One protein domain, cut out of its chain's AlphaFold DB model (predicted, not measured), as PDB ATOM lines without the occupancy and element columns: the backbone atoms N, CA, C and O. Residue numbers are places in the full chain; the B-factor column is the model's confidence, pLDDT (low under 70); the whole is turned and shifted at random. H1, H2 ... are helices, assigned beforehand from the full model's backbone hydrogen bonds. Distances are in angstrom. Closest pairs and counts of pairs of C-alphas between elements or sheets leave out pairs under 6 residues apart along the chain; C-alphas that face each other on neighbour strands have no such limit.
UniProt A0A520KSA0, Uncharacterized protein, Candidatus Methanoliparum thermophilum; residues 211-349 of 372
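What this domain is: This is residues 211 to 349 of the 372 residues of an uncharacterized protein of Candidatus Methanoliparum thermophilum (UniProt A0A520KSA0). A thin rod is built along one long helix, H2, with H1 folded back beside its first half and H3 and H4 following end to end along its other side. At one end of the rod residues 289 to 298, of which 296 to 298 belong to H3, stick out. The 139 printed residues hold four named helices, H1 to H4, all helix in class, extended, with a radius of gyration of the C-alphas of 24.0 A and spans of 82 by 28 by 19 A.

Where its parts are: H1, residues 214 to 235, begins at C-alpha 214 (48.086, -21.845, -44.476) and is 32.1 A long. H2, residues 243 to 288, is 67.5 A long. H3 is residues 296 to 317, 30.9 A. H4, residues 320 to 345, 37.0 A, ends at C-alpha 345 (26.817, -2.560, -24.496).

How they stand to each other: H2 is the hub. H1 and H2 form a hairpin at a shallow tilt of 13 degrees, closest at the C-alphas of Val 229 and Ile 250, 5.9 A. H2 and H3, also a hairpin, touch through residues 269 to 277 and 310 to 317 alone, closest at the C-alphas of Ser 273 and Lys 317, 5.5 A. H4 touches residues 248 to 266 of H2, opposite ways, closest at the C-alphas of Ala 262 and Phe 327, 4.9 A. H1 is apart from H3 and H4; H3 and H4 meet only through their link. Every O i to N i+4 pair is within hydrogen-bond range in H1 and H3, 40 of 42 in H2 and 21 of 22 in H4.

The domain as a whole: The C-alphas farthest apart, of Asp 240 and Thr 294, are 81.9 A apart. The printed part has no cut and no long link. Confidence is under 70 at residues 237 to 241, 293 to 294, 318 and 346 to 349.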
ATOM      1  N   GLU A 211      51.156 -31.496 -49.019       72.75
ATOM      2  CA  GLU A 211      51.635 -30.159 -48.637       72.75
ATOM      3  C   GLU A 211      50.438 -29.264 -48.335       72.75
ATOM      4  O   GLU A 211      49.653 -28.988 -49.231       72.75
ATOM      5  N   PHE A 212      50.286 -28.806 -47.090       70.19
ATOM      6  CA  PHE A 212      49.141 -27.982 -46.686       70.19
ATOM      7  C   PHE A 212      49.535 -26.506 -46.614       70.19
ATOM      8  O   PHE A 212      50.445 -26.131 -45.877       70.19
ATOM      9  N   SER A 213      48.821 -25.652 -47.351       74.00
ATOM     10  CA  SER A 213      49.054 -24.204 -47.339       74.00
ATOM     11  C   SER A 213      48.163 -23.491 -46.323       74.00
ATOM     12  O   SER A 213      46.936 -23.557 -46.387       74.00
ATOM     13  N   THR A 214      48.784 -22.737 -45.414       77.81
ATOM     14  CA  THR A 214      48.086 -21.845 -44.476       77.81
ATOM     15  C   THR A 214      47.422 -20.659 -45.174       77.81
ATOM     16  O   THR A 214      46.390 -20.177 -44.714       77.81
ATOM     17  N   GLU A 215      47.972 -20.201 -46.300       80.81
ATOM     18  CA  GLU A 215      47.529 -18.989 -47.006       80.81
ATOM     19  C   GLU A 215      46.094 -19.118 -47.530       80.81
ATOM     20  O   GLU A 215      45.306 -18.176 -47.471       80.81
ATOM     21  N   ILE A 216      45.722 -20.309 -48.000       75.62
ATOM     22  CA  ILE A 216      44.386 -20.591 -48.541       75.62
ATOM     23  C   ILE A 216      43.314 -20.545 -47.444       75.62
ATOM     24  O   ILE A 216      42.238 -19.981 -47.655       75.62
ATOM     25  N   TYR A 217      43.619 -21.066 -46.254       78.56
ATOM     26  CA  TYR A 217      42.727 -20.970 -45.096       78.56
ATOM     27  C   TYR A 217      42.623 -19.533 -44.581       78.56
ATOM     28  O   TYR A 217      41.525 -19.064 -44.287       78.56
ATOM     29  N   GLN A 218      43.741 -18.805 -44.537       83.31
ATOM     30  CA  GLN A 218      43.751 -17.386 -44.174       83.31
ATOM     31  C   GLN A 218      42.907 -16.548 -45.144       83.31
ATOM     32  O   GLN A 218      42.148 -15.687 -44.704       83.31
ATOM     33  N   LYS A 219      42.962 -16.845 -46.450       82.25
ATOM     34  CA  LYS A 219      42.112 -16.204 -47.464       82.25
ATOM     35  C   LYS A 219      40.622 -16.477 -47.226       82.25
ATOM     36  O   LYS A 219      39.824 -15.546 -47.293       82.25
ATOM     37  N   LEU A 220      40.249 -17.722 -46.917       80.81
ATOM     38  CA  LEU A 220      38.858 -18.087 -46.615       80.81
ATOM     39  C   LEU A 220      38.332 -17.335 -45.380       80.81
ATOM     40  O   LEU A 220      37.244 -16.768 -45.414       80.81
ATOM     41  N   ILE A 221      39.123 -17.283 -44.306       83.12
ATOM     42  CA  ILE A 221      38.780 -16.558 -43.072       83.12
ATOM     43  C   ILE A 221      38.666 -15.053 -43.331       83.12
ATOM     44  O   ILE A 221      37.728 -14.417 -42.854       83.12
ATOM     45  N   GLY A 222      39.579 -14.491 -44.128       85.12
ATOM     46  CA  GLY A 222      39.528 -13.090 -44.544       85.12
ATOM     47  C   GLY A 222      38.227 -12.742 -45.266       85.12
ATOM     48  O   GLY A 222      37.633 -11.705 -44.989       85.12
ATOM     49  N   MET A 223      37.726 -13.641 -46.114       83.00
ATOM     50  CA  MET A 223      36.441 -13.444 -46.783       83.00
ATOM     51  C   MET A 223      35.234 -13.546 -45.862       83.00
ATOM     52  O   MET A 223      34.290 -12.778 -46.028       83.00
ATOM     53  N   TYR A 224      35.240 -14.466 -44.895       80.00
ATOM     54  CA  TYR A 224      34.184 -14.514 -43.882       80.00
ATOM     55  C   TYR A 224      34.114 -13.208 -43.088       80.00
ATOM     56  O   TYR A 224      33.027 -12.678 -42.852       80.00
ATOM     57  N   ASN A 225      35.278 -12.665 -42.738       83.56
ATOM     58  CA  ASN A 225      35.390 -11.379 -42.076       83.56
ATOM     59  C   ASN A 225      34.863 -10.226 -42.947       83.56
ATOM     60  O   ASN A 225      33.977  -9.498 -42.510       83.56
ATOM     61  N   GLU A 226      35.333 -10.102 -44.194       84.75
ATOM     62  CA  GLU A 226      34.853  -9.083 -45.143       84.75
ATOM     63  C   GLU A 226      33.334  -9.178 -45.355       84.75
ATOM     64  O   GLU A 226      32.636  -8.165 -45.346       84.75
ATOM     65  N   THR A 227      32.809 -10.400 -45.482       80.44
ATOM     66  CA  THR A 227      31.372 -10.663 -45.615       80.44
ATOM     67  C   THR A 227      30.621 -10.061 -44.435       80.44
ATOM     68  O   THR A 227      29.731  -9.238 -44.628       80.44
ATOM     69  N   TYR A 228      30.993 -10.410 -43.206       77.75
ATOM     70  CA  TYR A 228      30.266  -9.931 -42.038       77.75
ATOM     71  C   TYR A 228      30.359  -8.409 -41.855       77.75
ATOM     72  O   TYR A 228      29.359  -7.779 -41.517       77.75
ATOM     73  N   VAL A 229      31.528  -7.809 -42.107       82.06
ATOM     74  CA  VAL A 229      31.716  -6.350 -42.020       82.06
ATOM     75  C   VAL A 229      30.805  -5.626 -43.012       82.06
ATOM     76  O   VAL A 229      30.004  -4.787 -42.606       82.06
ATOM     77  N   ASN A 230      30.840  -6.018 -44.285       79.00
ATOM     78  CA  ASN A 230      30.021  -5.399 -45.327       79.00
ATOM     79  C   ASN A 230      28.509  -5.602 -45.092       79.00
ATOM     80  O   ASN A 230      27.700  -4.735 -45.430       79.00
ATOM     81  N   PHE A 231      28.109  -6.733 -44.498       76.94
ATOM     82  CA  PHE A 231      26.720  -6.972 -44.097       76.94
ATOM     83  C   PHE A 231      26.265  -5.969 -43.029       76.94
ATOM     84  O   PHE A 231      25.205  -5.362 -43.169       76.94
ATOM     85  N   LEU A 232      27.081  -5.743 -41.995       74.94
ATOM     86  CA  LEU A 232      26.782  -4.755 -40.958       74.94
ATOM     87  C   LEU A 232      26.747  -3.326 -41.500       74.94
ATOM     88  O   LEU A 232      25.849  -2.564 -41.142       74.94
ATOM     89  N   GLU A 233      27.679  -2.968 -42.383       76.75
ATOM     90  CA  GLU A 233      27.680  -1.660 -43.045       76.75
ATOM     91  C   GLU A 233      26.413  -1.448 -43.883       76.75
ATOM     92  O   GLU A 233      25.824  -0.367 -43.846       76.75
ATOM     93  N   SER A 234      25.944  -2.495 -44.567       73.69
ATOM     94  CA  SER A 234      24.697  -2.458 -45.340       73.69
ATOM     95  C   SER A 234      23.457  -2.295 -44.453       73.69
ATOM     96  O   SER A 234      22.485  -1.675 -44.876       73.69
ATOM     97  N   LEU A 235      23.476  -2.825 -43.225       70.50
ATOM     98  CA  LEU A 235      22.371  -2.713 -42.264       70.50
ATOM     99  C   LEU A 235      22.360  -1.401 -41.465       70.50
ATOM    100  O   LEU A 235      21.308  -1.032 -40.934       70.50
ATOM    101  N   LYS A 236      23.492  -0.687 -41.385       73.06
ATOM    102  CA  LYS A 236      23.641   0.565 -40.618       73.06
ATOM    103  C   LYS A 236      22.506   1.584 -40.863       73.06
ATOM    104  O   LYS A 236      21.995   2.095 -39.870       73.06
ATOM    105  N   PRO A 237      22.054   1.856 -42.109       68.00
ATOM    106  CA  PRO A 237      21.005   2.850 -42.369       68.00
ATOM    107  C   PRO A 237      19.598   2.444 -41.898       68.00
ATOM    108  O   PRO A 237      18.761   3.317 -41.698       68.00
ATOM    109  N   LEU A 238      19.314   1.143 -41.760       59.94
ATOM    110  CA  LEU A 238      17.982   0.631 -41.397       59.94
ATOM    111  C   LEU A 238      17.786   0.490 -39.895       59.94
ATOM    112  O   LEU A 238      16.682   0.649 -39.385       59.94
ATOM    113  N   LEU A 239      18.855   0.107 -39.211       64.06
ATOM    114  CA  LEU A 239      18.807  -0.217 -37.795       64.06
ATOM    115  C   LEU A 239      19.068   1.005 -36.908       64.06
ATOM    116  O   LEU A 239      19.122   0.842 -35.693       64.06
ATOM    117  N   ASP A 240      19.260   2.185 -37.518       66.50
ATOM    118  CA  ASP A 240      19.669   3.434 -36.858       66.50
ATOM    119  C   ASP A 240      20.762   3.174 -35.808       66.50
ATOM    120  O   ASP A 240      20.712   3.619 -34.660       66.50
ATOM    121  N   LEU A 241      21.720   2.313 -36.180       67.00
ATOM    122  CA  LEU A 241      22.752   1.869 -35.255       67.00
ATOM    123  C   LEU A 241      23.638   3.064 -34.929       67.00
ATOM    124  O   LEU A 241      24.202   3.679 -35.838       67.00
ATOM    125  N   ASP A 242      23.826   3.317 -33.631       76.25
ATOM    126  CA  ASP A 242      24.866   4.219 -33.134       76.25
ATOM    127  C   ASP A 242      26.174   3.923 -33.884       76.25
ATOM    128  O   ASP A 242      26.644   2.778 -33.925       76.25
ATOM    129  N   GLU A 243      26.764   4.951 -34.499       77.31
ATOM    130  CA  GLU A 243      27.998   4.817 -35.272       77.31
ATOM    131  C   GLU A 243      29.116   4.154 -34.463       77.31
ATOM    132  O   GLU A 243      29.929   3.402 -35.007       77.31
ATOM    133  N   ASN A 244      29.129   4.388 -33.149       82.75
ATOM    134  CA  ASN A 244      30.079   3.769 -32.243       82.75
ATOM    135  C   ASN A 244      29.800   2.277 -32.054       82.75
ATOM    136  O   ASN A 244      30.749   1.501 -31.976       82.75
ATOM    137  N   LEU A 245      28.529   1.866 -32.001       82.00
ATOM    138  CA  LEU A 245      28.146   0.459 -31.884       82.00
ATOM    139  C   LEU A 245      28.531  -0.315 -33.143       82.00
ATOM    140  O   LEU A 245      29.171  -1.356 -33.038       82.00
ATOM    141  N   ALA A 246      28.212   0.209 -34.329       79.94
ATOM    142  CA  ALA A 246      28.592  -0.430 -35.589       79.94
ATOM    143  C   ALA A 246      30.117  -0.613 -35.689       79.94
ATOM    144  O   ALA A 246      30.600  -1.705 -35.992       79.94
ATOM    145  N   LYS A 247      30.882   0.433 -35.348       84.94
ATOM    146  CA  LYS A 247      32.348   0.389 -35.331       84.94
ATOM    147  C   LYS A 247      32.897  -0.620 -34.321       84.94
ATOM    148  O   LYS A 247      33.822  -1.360 -34.648       84.94
ATOM    149  N   ASP A 248      32.327  -0.668 -33.120       87.06
ATOM    150  CA  ASP A 248      32.773  -1.581 -32.069       87.06
ATOM    151  C   ASP A 248      32.425  -3.051 -32.392       87.06
ATOM    152  O   ASP A 248      33.222  -3.934 -32.080       87.06
ATOM    153  N   ILE A 249      31.296  -3.333 -33.066       84.31
ATOM    154  CA  ILE A 249      30.967  -4.688 -33.557       84.31
ATOM    155  C   ILE A 249      31.945  -5.113 -34.664       84.31
ATOM    156  O   ILE A 249      32.411  -6.255 -34.663       84.31
ATOM    157  N   ILE A 250      32.262  -4.210 -35.600       86.25
ATOM    158  CA  ILE A 250      33.221  -4.470 -36.684       86.25
ATOM    159  C   ILE A 250      34.611  -4.779 -36.109       86.25
ATOM    160  O   ILE A 250      35.204  -5.793 -36.475       86.25
ATOM    161  N   ASP A 251      35.109  -3.964 -35.172       89.31
ATOM    162  CA  ASP A 251      36.401  -4.204 -34.509       89.31
ATOM    163  C   ASP A 251      36.401  -5.528 -33.731       89.31
ATOM    164  O   ASP A 251      37.323  -6.337 -33.870       89.31
ATOM    165  N   TRP A 252      35.340  -5.798 -32.964       88.19
ATOM    166  CA  TRP A 252      35.191  -7.054 -32.232       88.19
ATOM    167  C   TRP A 252      35.249  -8.271 -33.159       88.19
ATOM    168  O   TRP A 252      35.985  -9.223 -32.876       88.19
ATOM    169  N   ASN A 253      34.548  -8.227 -34.293       87.44
ATOM    170  CA  ASN A 253      34.557  -9.344 -35.224       87.44
ATOM    171  C   ASN A 253      35.900  -9.500 -35.958       87.44
ATOM    172  O   ASN A 253      36.418 -10.609 -36.089       87.44
ATOM    173  N   GLN A 254      36.539  -8.395 -36.346       88.69
ATOM    174  CA  GLN A 254      37.880  -8.443 -36.930       88.69
ATOM    175  C   GLN A 254      38.870  -9.155 -35.996       88.69
ATOM    176  O   GLN A 254      39.664  -9.993 -36.432       88.69
ATOM    177  N   LYS A 255      38.816  -8.854 -34.692       88.69
ATOM    178  CA  LYS A 255      39.658  -9.510 -33.680       88.69
ATOM    179  C   LYS A 255      39.312 -10.992 -33.511       88.69
ATOM    180  O   LYS A 255      40.230 -11.800 -33.369       88.69
ATOM    181  N   TYR A 256      38.033 -11.358 -33.594       84.69
ATOM    182  CA  TYR A 256      37.595 -12.754 -33.583       84.69
ATOM    183  C   TYR A 256      38.174 -13.549 -34.763       84.69
ATOM    184  O   TYR A 256      38.833 -14.570 -34.557       84.69
ATOM    185  N   PHE A 257      38.007 -13.068 -35.997       87.12
ATOM    186  CA  PHE A 257      38.522 -13.770 -37.177       87.12
ATOM    187  C   PHE A 257      40.053 -13.826 -37.217       87.12
ATOM    188  O   PHE A 257      40.611 -14.850 -37.614       87.12
ATOM    189  N   ASN A 258      40.745 -12.790 -36.733       87.31
ATOM    190  CA  ASN A 258      42.201 -12.825 -36.577       87.31
ATOM    191  C   ASN A 258      42.641 -13.927 -35.597       87.31
ATOM    192  O   ASN A 258      43.584 -14.665 -35.885       87.31
ATOM    193  N   MET A 259      41.937 -14.085 -34.469       88.50
ATOM    194  CA  MET A 259      42.195 -15.165 -33.511       88.50
ATOM    195  C   MET A 259      41.958 -16.547 -34.140       88.50
ATOM    196  O   MET A 259      42.802 -17.429 -33.988       88.50
ATOM    197  N   ILE A 260      40.853 -16.739 -34.869       83.56
ATOM    198  CA  ILE A 260      40.556 -18.008 -35.558       83.56
ATOM    199  C   ILE A 260      41.620 -18.331 -36.616       83.56
ATOM    200  O   ILE A 260      42.069 -19.473 -36.709       83.56
ATOM    201  N   SER A 261      42.070 -17.324 -37.367       85.44
ATOM    202  CA  SER A 261      43.160 -17.447 -38.340       85.44
ATOM    203  C   SER A 261      44.459 -17.927 -37.691       85.44
ATOM    204  O   SER A 261      45.034 -18.928 -38.122       85.44
ATOM    205  N   ALA A 262      44.873 -17.286 -36.594       83.69
ATOM    206  CA  ALA A 262      46.069 -17.675 -35.851       83.69
ATOM    207  C   ALA A 262      45.941 -19.069 -35.208       83.69
ATOM    208  O   ALA A 262      46.911 -19.823 -35.160       83.69
ATOM    209  N   TRP A 263      44.745 -19.434 -34.739       80.88
ATOM    210  CA  TRP A 263      44.472 -20.757 -34.178       80.88
ATOM    211  C   TRP A 263      44.601 -21.866 -35.228       80.88
ATOM    212  O   TRP A 263      45.259 -22.872 -34.967       80.88
ATOM    213  N   LEU A 264      44.032 -21.675 -36.424       81.12
ATOM    214  CA  LEU A 264      44.095 -22.649 -37.520       81.12
ATOM    215  C   LEU A 264      45.501 -22.788 -38.119       81.12
ATOM    216  O   LEU A 264      45.862 -23.861 -38.601       81.12
ATOM    217  N   GLU A 265      46.324 -21.742 -38.042       84.56
ATOM    218  CA  GLU A 265      47.718 -21.774 -38.494       84.56
ATOM    219  C   GLU A 265      48.554 -22.837 -37.751       84.56
ATOM    220  O   GLU A 265      49.435 -23.456 -38.351       84.56
ATOM    221  N   ILE A 266      48.253 -23.094 -36.469       79.75
ATOM    222  CA  ILE A 266      48.980 -24.047 -35.615       79.75
ATOM    223  C   ILE A 266      48.901 -25.487 -36.159       79.75
ATOM    224  O   ILE A 266      49.950 -26.032 -36.520       79.75
ATOM    225  N   PRO A 267      47.719 -26.139 -36.238       76.06
ATOM    226  CA  PRO A 267      47.631 -27.511 -36.722       76.06
ATOM    227  C   PRO A 267      48.072 -27.629 -38.183       76.06
ATOM    228  O   PRO A 267      48.731 -28.605 -38.522       76.06
ATOM    229  N   LEU A 268      47.796 -26.637 -39.040       79.25
ATOM    230  CA  LEU A 268      48.202 -26.672 -40.450       79.25
ATOM    231  C   LEU A 268      49.727 -26.730 -40.613       79.25
ATOM    232  O   LEU A 268      50.235 -27.577 -41.348       79.25
ATOM    233  N   LYS A 269      50.470 -25.898 -39.874       80.94
ATOM    234  CA  LYS A 269      51.941 -25.949 -39.867       80.94
ATOM    235  C   LYS A 269      52.488 -27.227 -39.248       80.94
ATOM    236  O   LYS A 269      53.519 -27.727 -39.698       80.94
ATOM    237  N   MET A 270      51.821 -27.768 -38.227       76.88
ATOM    238  CA  MET A 270      52.198 -29.065 -37.661       76.88
ATOM    239  C   MET A 270      52.031 -30.180 -38.695       76.88
ATOM    240  O   MET A 270      52.975 -30.932 -38.910       76.88
ATOM    241  N   PHE A 271      50.884 -30.258 -39.375       74.69
ATOM    242  CA  PHE A 271      50.625 -31.258 -40.413       74.69
ATOM    243  C   PHE A 271      51.616 -31.163 -41.576       74.69
ATOM    244  O   PHE A 271      52.180 -32.181 -41.973       74.69
ATOM    245  N   ASP A 272      51.883 -29.955 -42.079       78.75
ATOM    246  CA  ASP A 272      52.881 -29.735 -43.132       78.75
ATOM    247  C   ASP A 272      54.288 -30.190 -42.694       78.75
ATOM    248  O   ASP A 272      54.993 -30.881 -43.435       78.75
ATOM    249  N   SER A 273      54.672 -29.893 -41.448       78.44
ATOM    250  CA  SER A 273      55.946 -30.334 -40.871       78.44
ATOM    251  C   SER A 273      56.033 -31.861 -40.734       78.44
ATOM    252  O   SER A 273      57.035 -32.453 -41.144       78.44
ATOM    253  N   ILE A 274      54.976 -32.521 -40.234       77.25
ATOM    254  CA  ILE A 274      54.896 -33.991 -40.135       77.25
ATOM    255  C   ILE A 274      55.067 -34.623 -41.517       77.25
ATOM    256  O   ILE A 274      55.896 -35.516 -41.678       77.25
ATOM    257  N   ASN A 275      54.328 -34.149 -42.522       74.31
ATOM    258  CA  ASN A 275      54.377 -34.726 -43.864       74.31
ATOM    259  C   ASN A 275      55.754 -34.573 -44.517       74.31
ATOM    260  O   ASN A 275      56.278 -35.530 -45.088       74.31
ATOM    261  N   LYS A 276      56.374 -33.393 -44.414       77.75
ATOM    262  CA  LYS A 276      57.731 -33.166 -44.939       77.75
ATOM    263  C   LYS A 276      58.750 -34.080 -44.271       77.75
ATOM    264  O   LYS A 276      59.595 -34.662 -44.945       77.75
ATOM    265  N   ASN A 277      58.640 -34.244 -42.961       76.19
ATOM    266  CA  ASN A 277      59.514 -35.122 -42.201       76.19
ATOM    267  C   ASN A 277      59.280 -36.606 -42.525       76.19
ATOM    268  O   ASN A 277      60.234 -37.374 -42.613       76.19
ATOM    269  N   TYR A 278      58.038 -37.013 -42.782       76.38
ATOM    270  CA  TYR A 278      57.721 -38.365 -43.239       76.38
ATOM    271  C   TYR A 278      58.343 -38.667 -44.614       76.38
ATOM    272  O   TYR A 278      58.930 -39.732 -44.803       76.38
ATOM    273  N   LYS A 279      58.310 -37.708 -45.552       80.19
ATOM    274  CA  LYS A 279      59.019 -37.822 -46.842       80.19
ATOM    275  C   LYS A 279      60.537 -37.964 -46.655       80.19
ATOM    276  O   LYS A 279      61.155 -38.791 -47.324       80.19
ATOM    277  N   GLU A 280      61.137 -37.192 -45.743       80.94
ATOM    278  CA  GLU A 280      62.567 -37.301 -45.403       80.94
ATOM    279  C   GLU A 280      62.909 -38.667 -44.790       80.94
ATOM    280  O   GLU A 280      63.915 -39.263 -45.169       80.94
ATOM    281  N   LEU A 281      62.050 -39.203 -43.916       80.12
ATOM    282  CA  LEU A 281      62.200 -40.545 -43.346       80.12
ATOM    283  C   LEU A 281      62.148 -41.637 -44.417       80.12
ATOM    284  O   LEU A 281      63.015 -42.506 -44.431       80.12
ATOM    285  N   ILE A 282      61.174 -41.591 -45.332       81.25
ATOM    286  CA  ILE A 282      61.085 -42.563 -46.436       81.25
ATOM    287  C   ILE A 282      62.344 -42.509 -47.300       81.25
ATOM    288  O   ILE A 282      62.906 -43.552 -47.643       81.25
ATOM    289  N   LYS A 283      62.803 -41.298 -47.643       84.44
ATOM    290  CA  LYS A 283      64.025 -41.108 -48.425       84.44
ATOM    291  C   LYS A 283      65.230 -41.709 -47.703       84.44
ATOM    292  O   LYS A 283      65.963 -42.482 -48.309       84.44
ATOM    293  N   TYR A 284      65.378 -41.417 -46.414       82.69
ATOM    294  CA  TYR A 284      66.458 -41.947 -45.591       82.69
ATOM    295  C   TYR A 284      66.429 -43.478 -45.502       82.69
ATOM    296  O   TYR A 284      67.448 -44.113 -45.740       82.69
ATOM    297  N   ILE A 285      65.264 -44.088 -45.251       79.81
ATOM    298  CA  ILE A 285      65.106 -45.554 -45.251       79.81
ATOM    299  C   ILE A 285      65.535 -46.139 -46.602       79.81
ATOM    300  O   ILE A 285      66.285 -47.107 -46.638       79.81
ATOM    301  N   THR A 286      65.109 -45.522 -47.706       83.50
ATOM    302  CA  THR A 286      65.447 -45.968 -49.070       83.50
ATOM    303  C   THR A 286      66.942 -45.836 -49.380       83.50
ATOM    304  O   THR A 286      67.474 -46.589 -50.191       83.50
ATOM    305  N   GLU A 287      67.620 -44.848 -48.795       83.25
ATOM    306  CA  GLU A 287      69.066 -44.655 -48.932       83.25
ATOM    307  C   GLU A 287      69.840 -45.667 -48.084       83.25
ATOM    308  O   GLU A 287      70.751 -46.309 -48.598       83.25
ATOM    309  N   VAL A 288      69.431 -45.875 -46.829       78.50
ATOM    310  CA  VAL A 288      70.039 -46.859 -45.920       78.50
ATOM    311  C   VAL A 288      69.878 -48.289 -46.441       78.50
ATOM    312  O   VAL A 288      70.817 -49.068 -46.336       78.50
ATOM    313  N   ASP A 289      68.740 -48.626 -47.051       75.50
ATOM    314  CA  ASP A 289      68.482 -49.949 -47.646       75.50
ATOM    315  C   ASP A 289      69.425 -50.282 -48.820       75.50
ATOM    316  O   ASP A 289      69.663 -51.443 -49.141       75.50
ATOM    317  N   LYS A 290      70.006 -49.258 -49.456       80.31
ATOM    318  CA  LYS A 290      70.968 -49.411 -50.561       80.31
ATOM    319  C   LYS A 290      72.420 -49.457 -50.097       80.31
ATOM    320  O   LYS A 290      73.304 -49.724 -50.911       80.31
ATOM    321  N   GLU A 291      72.686 -49.142 -48.836       75.62
ATOM    322  CA  GLU A 291      74.031 -49.130 -48.279       75.62
ATOM    323  C   GLU A 291      74.383 -50.482 -47.656       75.62
ATOM    324  O   GLU A 291      73.580 -51.122 -46.981       75.62
ATOM    325  N   GLU A 292      75.633 -50.904 -47.823       73.69
ATOM    326  CA  GLU A 292      76.139 -52.092 -47.145       73.69
ATOM    327  C   GLU A 292      76.371 -51.771 -45.656       73.69
ATOM    328  O   GLU A 292      77.238 -50.968 -45.283       73.69
ATOM    329  N   ILE A 293      75.554 -52.358 -44.779       69.62
ATOM    330  CA  ILE A 293      75.609 -52.099 -43.336       69.62
ATOM    331  C   ILE A 293      76.823 -52.819 -42.741       69.62
ATOM    332  O   ILE A 293      76.817 -54.026 -42.523       69.62
ATOM    333  N   THR A 294      77.877 -52.053 -42.457       68.88
ATOM    334  CA  THR A 294      79.173 -52.591 -42.005       68.88
ATOM    335  C   THR A 294      79.252 -52.904 -40.504       68.88
ATOM    336  O   THR A 294      80.107 -53.696 -40.112       68.88
ATOM    337  N   SER A 295      78.395 -52.318 -39.651       79.06
ATOM    338  CA  SER A 295      78.187 -52.766 -38.259       79.06
ATOM    339  C   SER A 295      76.871 -52.236 -37.656       79.06
ATOM    340  O   SER A 295      76.395 -51.171 -38.070       79.06
ATOM    341  N   PRO A 296      76.292 -52.928 -36.654       73.81
ATOM    342  CA  PRO A 296      75.114 -52.459 -35.923       73.81
ATOM    343  C   PRO A 296      75.325 -51.126 -35.189       73.81
ATOM    344  O   PRO A 296      74.417 -50.297 -35.192       73.81
ATOM    345  N   GLU A 297      76.506 -50.871 -34.605       75.38
ATOM    346  CA  GLU A 297      76.763 -49.594 -33.918       75.38
ATOM    347  C   GLU A 297      76.744 -48.411 -34.891       75.38
ATOM    348  O   GLU A 297      76.149 -47.377 -34.593       75.38
ATOM    349  N   LYS A 298      77.324 -48.571 -36.090       75.12
ATOM    350  CA  LYS A 298      77.291 -47.529 -37.130       75.12
ATOM    351  C   LYS A 298      75.873 -47.242 -37.610       75.12
ATOM    352  O   LYS A 298      75.539 -46.093 -37.893       75.12
ATOM    353  N   LEU A 299      75.036 -48.276 -37.706       74.38
ATOM    354  CA  LEU A 299      73.624 -48.118 -38.040       74.38
ATOM    355  C   LEU A 299      72.894 -47.337 -36.938       74.38
ATOM    356  O   LEU A 299      72.170 -46.388 -37.232       74.38
ATOM    357  N   GLN A 300      73.122 -47.689 -35.672       74.75
ATOM    358  CA  GLN A 300      72.502 -47.029 -34.524       74.75
ATOM    359  C   GLN A 300      72.915 -45.553 -34.402       74.75
ATOM    360  O   GLN A 300      72.065 -44.700 -34.151       74.75
ATOM    361  N   GLU A 301      74.187 -45.233 -34.642       81.19
ATOM    362  CA  GLU A 301      74.700 -43.859 -34.646       81.19
ATOM    363  C   GLU A 301      74.086 -43.024 -35.783       81.19
ATOM    364  O   GLU A 301      73.645 -41.890 -35.567       81.19
ATOM    365  N   LYS A 302      73.963 -43.609 -36.983       76.69
ATOM    366  CA  LYS A 302      73.280 -42.980 -38.122       76.69
ATOM    367  C   LYS A 302      71.803 -42.697 -37.821       76.69
ATOM    368  O   LYS A 302      71.346 -41.582 -38.076       76.69
ATOM    369  N   TRP A 303      71.080 -43.654 -37.236       77.69
ATOM    370  CA  TRP A 303      69.685 -43.463 -36.827       77.69
ATOM    371  C   TRP A 303      69.540 -42.399 -35.740       77.69
ATOM    372  O   TRP A 303      68.655 -41.552 -35.834       77.69
ATOM    373  N   ALA A 304      70.408 -42.400 -34.727       78.69
ATOM    374  CA  ALA A 304      70.377 -41.403 -33.660       78.69
ATOM    375  C   ALA A 304      70.565 -39.979 -34.208       78.69
ATOM    376  O   ALA A 304      69.818 -39.070 -33.833       78.69
ATOM    377  N   LYS A 305      71.504 -39.797 -35.144       81.19
ATOM    378  CA  LYS A 305      71.716 -38.519 -35.831       81.19
ATOM    379  C   LYS A 305      70.503 -38.116 -36.673       81.19
ATOM    380  O   LYS A 305      70.047 -36.981 -36.565       81.19
ATOM    381  N   PHE A 306      69.931 -39.053 -37.430       81.00
ATOM    382  CA  PHE A 306      68.705 -38.814 -38.191       81.00
ATOM    383  C   PHE A 306      67.550 -38.362 -37.284       81.00
ATOM    384  O   PHE A 306      66.902 -37.366 -37.585       81.00
ATOM    385  N   TYR A 307      67.314 -39.027 -36.148       75.69
ATOM    386  CA  TYR A 307      66.253 -38.637 -35.213       75.69
ATOM    387  C   TYR A 307      66.484 -37.254 -34.589       75.69
ATOM    388  O   TYR A 307      65.524 -36.502 -34.406       75.69
ATOM    389  N   GLN A 308      67.734 -36.893 -34.283       81.88
ATOM    390  CA  GLN A 308      68.067 -35.547 -33.803       81.88
ATOM    391  C   GLN A 308      67.784 -34.478 -34.866       81.88
ATOM    392  O   GLN A 308      67.137 -33.470 -34.562       81.88
ATOM    393  N   ASP A 309      68.205 -34.712 -36.110       79.69
ATOM    394  CA  ASP A 309      67.960 -33.797 -37.228       79.69
ATOM    395  C   ASP A 309      66.459 -33.706 -37.553       79.69
ATOM    396  O   ASP A 309      65.926 -32.611 -37.737       79.69
ATOM    397  N   PHE A 310      65.741 -34.832 -37.509       75.88
ATOM    398  CA  PHE A 310      64.289 -34.920 -37.685       75.88
ATOM    399  C   PHE A 310      63.535 -34.096 -36.637       75.88
ATOM    400  O   PHE A 310      62.660 -33.299 -36.981       75.88
ATOM    401  N   ALA A 311      63.885 -34.241 -35.354       74.06
ATOM    402  CA  ALA A 311      63.254 -33.496 -34.265       74.06
ATOM    403  C   ALA A 311      63.527 -31.988 -34.375       74.06
ATOM    404  O   ALA A 311      62.625 -31.169 -34.188       74.06
ATOM    405  N   LYS A 312      64.754 -31.605 -34.742       78.31
ATOM    406  CA  LYS A 312      65.127 -30.203 -34.951       78.31
ATOM    407  C   LYS A 312      64.389 -29.591 -36.145       78.31
ATOM    408  O   LYS A 312      63.811 -28.509 -36.014       78.31
ATOM    409  N   ASN A 313      64.348 -30.300 -37.273       74.38
ATOM    410  CA  ASN A 313      63.627 -29.885 -38.476       74.38
ATOM    411  C   ASN A 313      62.125 -29.781 -38.216       74.38
ATOM    412  O   ASN A 313      61.501 -28.831 -38.680       74.38
ATOM    413  N   PHE A 314      61.551 -30.703 -37.433       71.50
ATOM    414  CA  PHE A 314      60.143 -30.660 -37.045       71.50
ATOM    415  C   PHE A 314      59.781 -29.349 -36.343       71.50
ATOM    416  O   PHE A 314      58.859 -28.650 -36.766       71.50
ATOM    417  N   VAL A 315      60.535 -29.000 -35.294       72.94
ATOM    418  CA  VAL A 315      60.298 -27.800 -34.478       72.94
ATOM    419  C   VAL A 315      60.501 -26.525 -35.298       72.94
ATOM    420  O   VAL A 315      59.701 -25.592 -35.191       72.94
ATOM    421  N   GLN A 316      61.534 -26.490 -36.147       77.31
ATOM    422  CA  GLN A 316      61.813 -25.344 -37.014       77.31
ATOM    423  C   GLN A 316      60.753 -25.162 -38.107       77.31
ATOM    424  O   GLN A 316      60.233 -24.058 -38.264       77.31
ATOM    425  N   LYS A 317      60.385 -26.227 -38.832       70.69
ATOM    426  CA  LYS A 317      59.399 -26.175 -39.928       70.69
ATOM    427  C   LYS A 317      57.984 -25.892 -39.419       70.69
ATOM    428  O   LYS A 317      57.275 -25.094 -40.022       70.69
ATOM    429  N   ALA A 318      57.600 -26.463 -38.274       69.50
ATOM    430  CA  ALA A 318      56.328 -26.138 -37.625       69.50
ATOM    431  C   ALA A 318      56.308 -24.705 -37.058       69.50
ATOM    432  O   ALA A 318      55.243 -24.195 -36.709       69.50
ATOM    433  N   ASN A 319      57.471 -24.040 -36.972       78.12
ATOM    434  CA  ASN A 319      57.627 -22.657 -36.530       78.12
ATOM    435  C   ASN A 319      56.869 -22.382 -35.218       78.12
ATOM    436  O   ASN A 319      56.193 -21.359 -35.056       78.12
ATOM    437  N   VAL A 320      56.926 -23.350 -34.296       70.56
ATOM    438  CA  VAL A 320      56.122 -23.376 -33.064       70.56
ATOM    439  C   VAL A 320      56.416 -22.145 -32.207       70.56
ATOM    440  O   VAL A 320      55.497 -21.529 -31.671       70.56
ATOM    441  N   SER A 321      57.689 -21.736 -32.172       73.44
ATOM    442  CA  SER A 321      58.184 -20.568 -31.439       73.44
ATOM    443  C   SER A 321      57.574 -19.242 -31.891       73.44
ATOM    444  O   SER A 321      57.572 -18.304 -31.107       73.44
ATOM    445  N   ASN A 322      57.054 -19.150 -33.119       81.38
ATOM    446  CA  ASN A 322      56.382 -17.945 -33.613       81.38
ATOM    447  C   ASN A 322      54.862 -18.116 -33.718       81.38
ATOM    448  O   ASN A 322      54.127 -17.147 -33.560       81.38
ATOM    449  N   THR A 323      54.376 -19.326 -33.999       79.06
ATOM    450  CA  THR A 323      52.950 -19.561 -34.287       79.06
ATOM    451  C   THR A 323      52.111 -19.591 -33.002       79.06
ATOM    452  O   THR A 323      51.042 -18.987 -32.960       79.06
ATOM    453  N   ILE A 324      52.613 -20.205 -31.921       78.75
ATOM    454  CA  ILE A 324      51.902 -20.234 -30.630       78.75
ATOM    455  C   ILE A 324      51.824 -18.837 -29.988       78.75
ATOM    456  O   ILE A 324      50.721 -18.446 -29.603       78.75
ATOM    457  N   PRO A 325      52.916 -18.045 -29.900       84.00
ATOM    458  CA  PRO A 325      52.824 -16.693 -29.346       84.00
ATOM    459  C   PRO A 325      51.861 -15.788 -30.117       84.00
ATOM    460  O   PRO A 325      51.034 -15.135 -29.496       84.00
ATOM    461  N   LYS A 326      51.864 -15.836 -31.458       84.75
ATOM    462  CA  LYS A 326      50.902 -15.081 -32.283       84.75
ATOM    463  C   LYS A 326      49.444 -15.416 -31.963       84.75
ATOM    464  O   LYS A 326      48.602 -14.517 -31.932       84.75
ATOM    465  N   PHE A 327      49.135 -16.693 -31.735       83.06
ATOM    466  CA  PHE A 327      47.802 -17.110 -31.300       83.06
ATOM    467  C   PHE A 327      47.465 -16.563 -29.908       83.06
ATOM    468  O   PHE A 327      46.381 -16.010 -29.730       83.06
ATOM    469  N   ILE A 328      48.391 -16.659 -28.948       78.94
ATOM    470  CA  ILE A 328      48.200 -16.129 -27.590       78.94
ATOM    471  C   ILE A 328      47.949 -14.618 -27.631       78.94
ATOM    472  O   ILE A 328      46.989 -14.152 -27.020       78.94
ATOM    473  N   ASP A 329      48.746 -13.868 -28.391       88.19
ATOM    474  CA  ASP A 329      48.588 -12.421 -28.549       88.19
ATOM    475  C   ASP A 329      47.226 -12.077 -29.168       88.19
ATOM    476  O   ASP A 329      46.497 -11.235 -28.642       88.19
ATOM    477  N   SER A 330      46.827 -12.790 -30.229       85.62
ATOM    478  CA  SER A 330      45.526 -12.594 -30.891       85.62
ATOM    479  C   SER A 330      44.347 -12.931 -29.972       85.62
ATOM    480  O   SER A 330      43.325 -12.245 -29.989       85.62
ATOM    481  N   MET A 331      44.486 -13.964 -29.139       81.62
ATOM    482  CA  MET A 331      43.492 -14.354 -28.142       81.62
ATOM    483  C   MET A 331      43.379 -13.311 -27.023       81.62
ATOM    484  O   MET A 331      42.268 -12.946 -26.641       81.62
ATOM    485  N   ILE A 332      44.503 -12.800 -26.509       82.88
ATOM    486  CA  ILE A 332      44.520 -11.728 -25.502       82.88
ATOM    487  C   ILE A 332      43.835 -10.474 -26.053       82.88
ATOM    488  O   ILE A 332      43.015  -9.871 -25.357       82.88
ATOM    489  N   ASP A 333      44.145 -10.099 -27.292       84.62
ATOM    490  CA  ASP A 333      43.506  -8.980 -27.982       84.62
ATOM    491  C   ASP A 333      41.992  -9.185 -28.104       84.62
ATOM    492  O   ASP A 333      41.221  -8.310 -27.707       84.62
ATOM    493  N   TYR A 334      41.552 -10.357 -28.571       83.88
ATOM    494  CA  TYR A 334      40.131 -10.683 -28.676       83.88
ATOM    495  C   TYR A 334      39.414 -10.634 -27.319       83.88
ATOM    496  O   TYR A 334      38.331 -10.057 -27.218       83.88
ATOM    497  N   ILE A 335      40.015 -11.175 -26.252       79.75
ATOM    498  CA  ILE A 335      39.445 -11.140 -24.895       79.75
ATOM    499  C   ILE A 335      39.311  -9.698 -24.398       79.75
ATOM    500  O   ILE A 335      38.276  -9.332 -23.842       79.75
ATOM    501  N   LYS A 336      40.331  -8.856 -24.607       82.56
ATOM    502  CA  LYS A 336      40.283  -7.435 -24.227       82.56
ATOM    503  C   LYS A 336      39.175  -6.697 -24.973       82.56
ATOM    504  O   LYS A 336      38.391  -5.993 -24.333       82.56
ATOM    505  N   THR A 337      39.085  -6.877 -26.291       86.56
ATOM    506  CA  THR A 337      38.041  -6.248 -27.111       86.56
ATOM    507  C   THR A 337      36.653  -6.753 -26.722       86.56
ATOM    508  O   THR A 337      35.747  -5.945 -26.550       86.56
ATOM    509  N   THR A 338      36.498  -8.054 -26.469       82.50
ATOM    510  CA  THR A 338      35.250  -8.652 -25.968       82.50
ATOM    511  C   THR A 338      34.851  -8.036 -24.629       82.50
ATOM    512  O   THR A 338      33.751  -7.514 -24.500       82.50
ATOM    513  N   ASN A 339      35.750  -7.992 -23.644       77.75
ATOM    514  CA  ASN A 339      35.449  -7.399 -22.339       77.75
ATOM    515  C   ASN A 339      35.039  -5.927 -22.451       77.75
ATOM    516  O   ASN A 339      34.085  -5.507 -21.797       77.75
ATOM    517  N   LYS A 340      35.723  -5.148 -23.297       81.75
ATOM    518  CA  LYS A 340      35.368  -3.750 -23.560       81.75
ATOM    519  C   LYS A 340      33.981  -3.634 -24.199       81.75
ATOM    520  O   LYS A 340      33.181  -2.824 -23.740       81.75
ATOM    521  N   PHE A 341      33.699  -4.451 -25.213       82.31
ATOM    522  CA  PHE A 341      32.418  -4.478 -25.917       82.31
ATOM    523  C   PHE A 341      31.262  -4.822 -24.970       82.31
ATOM    524  O   PHE A 341      30.306  -4.060 -24.851       82.31
ATOM    525  N   PHE A 342      31.389  -5.923 -24.225       74.81
ATOM    526  CA  PHE A 342      30.373  -6.363 -23.270       74.81
ATOM    527  C   PHE A 342      30.180  -5.351 -22.139       74.81
ATOM    528  O   PHE A 342      29.045  -5.029 -21.827       74.81
ATOM    529  N   THR A 343      31.247  -4.772 -21.578       75.81
ATOM    530  CA  THR A 343      31.116  -3.731 -20.537       75.81
ATOM    531  C   THR A 343      30.360  -2.500 -21.042       75.81
ATOM    532  O   THR A 343      29.650  -1.850 -20.278       75.81
ATOM    533  N   LYS A 344      30.535  -2.156 -22.322       80.62
ATOM    534  CA  LYS A 344      29.943  -0.962 -22.927       80.62
ATOM    535  C   LYS A 344      28.479  -1.159 -23.329       80.62
ATOM    536  O   LYS A 344      27.699  -0.225 -23.177       80.62
ATOM    537  N   TYR A 345      28.115  -2.336 -23.842       77.12
ATOM    538  CA  TYR A 345      26.817  -2.560 -24.496       77.12
ATOM    539  C   TYR A 345      25.920  -3.599 -23.825       77.12
ATOM    540  O   TYR A 345      24.722  -3.626 -24.097       77.12
ATOM    541  N   MET A 346      26.458  -4.435 -22.937       61.97
ATOM    542  CA  MET A 346      25.665  -5.342 -22.113       61.97
ATOM    543  C   MET A 346      25.640  -4.781 -20.685       61.97
ATOM    544  O   MET A 346      26.702  -4.660 -20.070       61.97
ATOM    545  N   PRO A 347      24.466  -4.428 -20.120       51.91
ATOM    546  CA  PRO A 347      24.385  -4.114 -18.696       51.91
ATOM    547  C   PRO A 347      24.955  -5.300 -17.903       51.91
ATOM    548  O   PRO A 347      24.855  -6.439 -18.372       51.91
ATOM    549  N   PRO A 348      25.594  -5.069 -16.742       51.09
ATOM    550  CA  PRO A 348      26.340  -6.117 -16.068       51.09
ATOM    551  C   PRO A 348      25.421  -7.312 -15.815       51.09
ATOM    552  O   PRO A 348      24.431  -7.208 -15.091       51.09
ATOM    553  N   TYR A 349      25.773  -8.464 -16.395       49.12
ATOM    554  CA  TYR A 349      25.402  -9.738 -15.800       49.12
ATOM    555  C   TYR A 349      25.779  -9.624 -14.328       49.12
ATOM    556  O   TYR A 349      26.943  -9.340 -14.037       49.12
TER     557      TYR A 349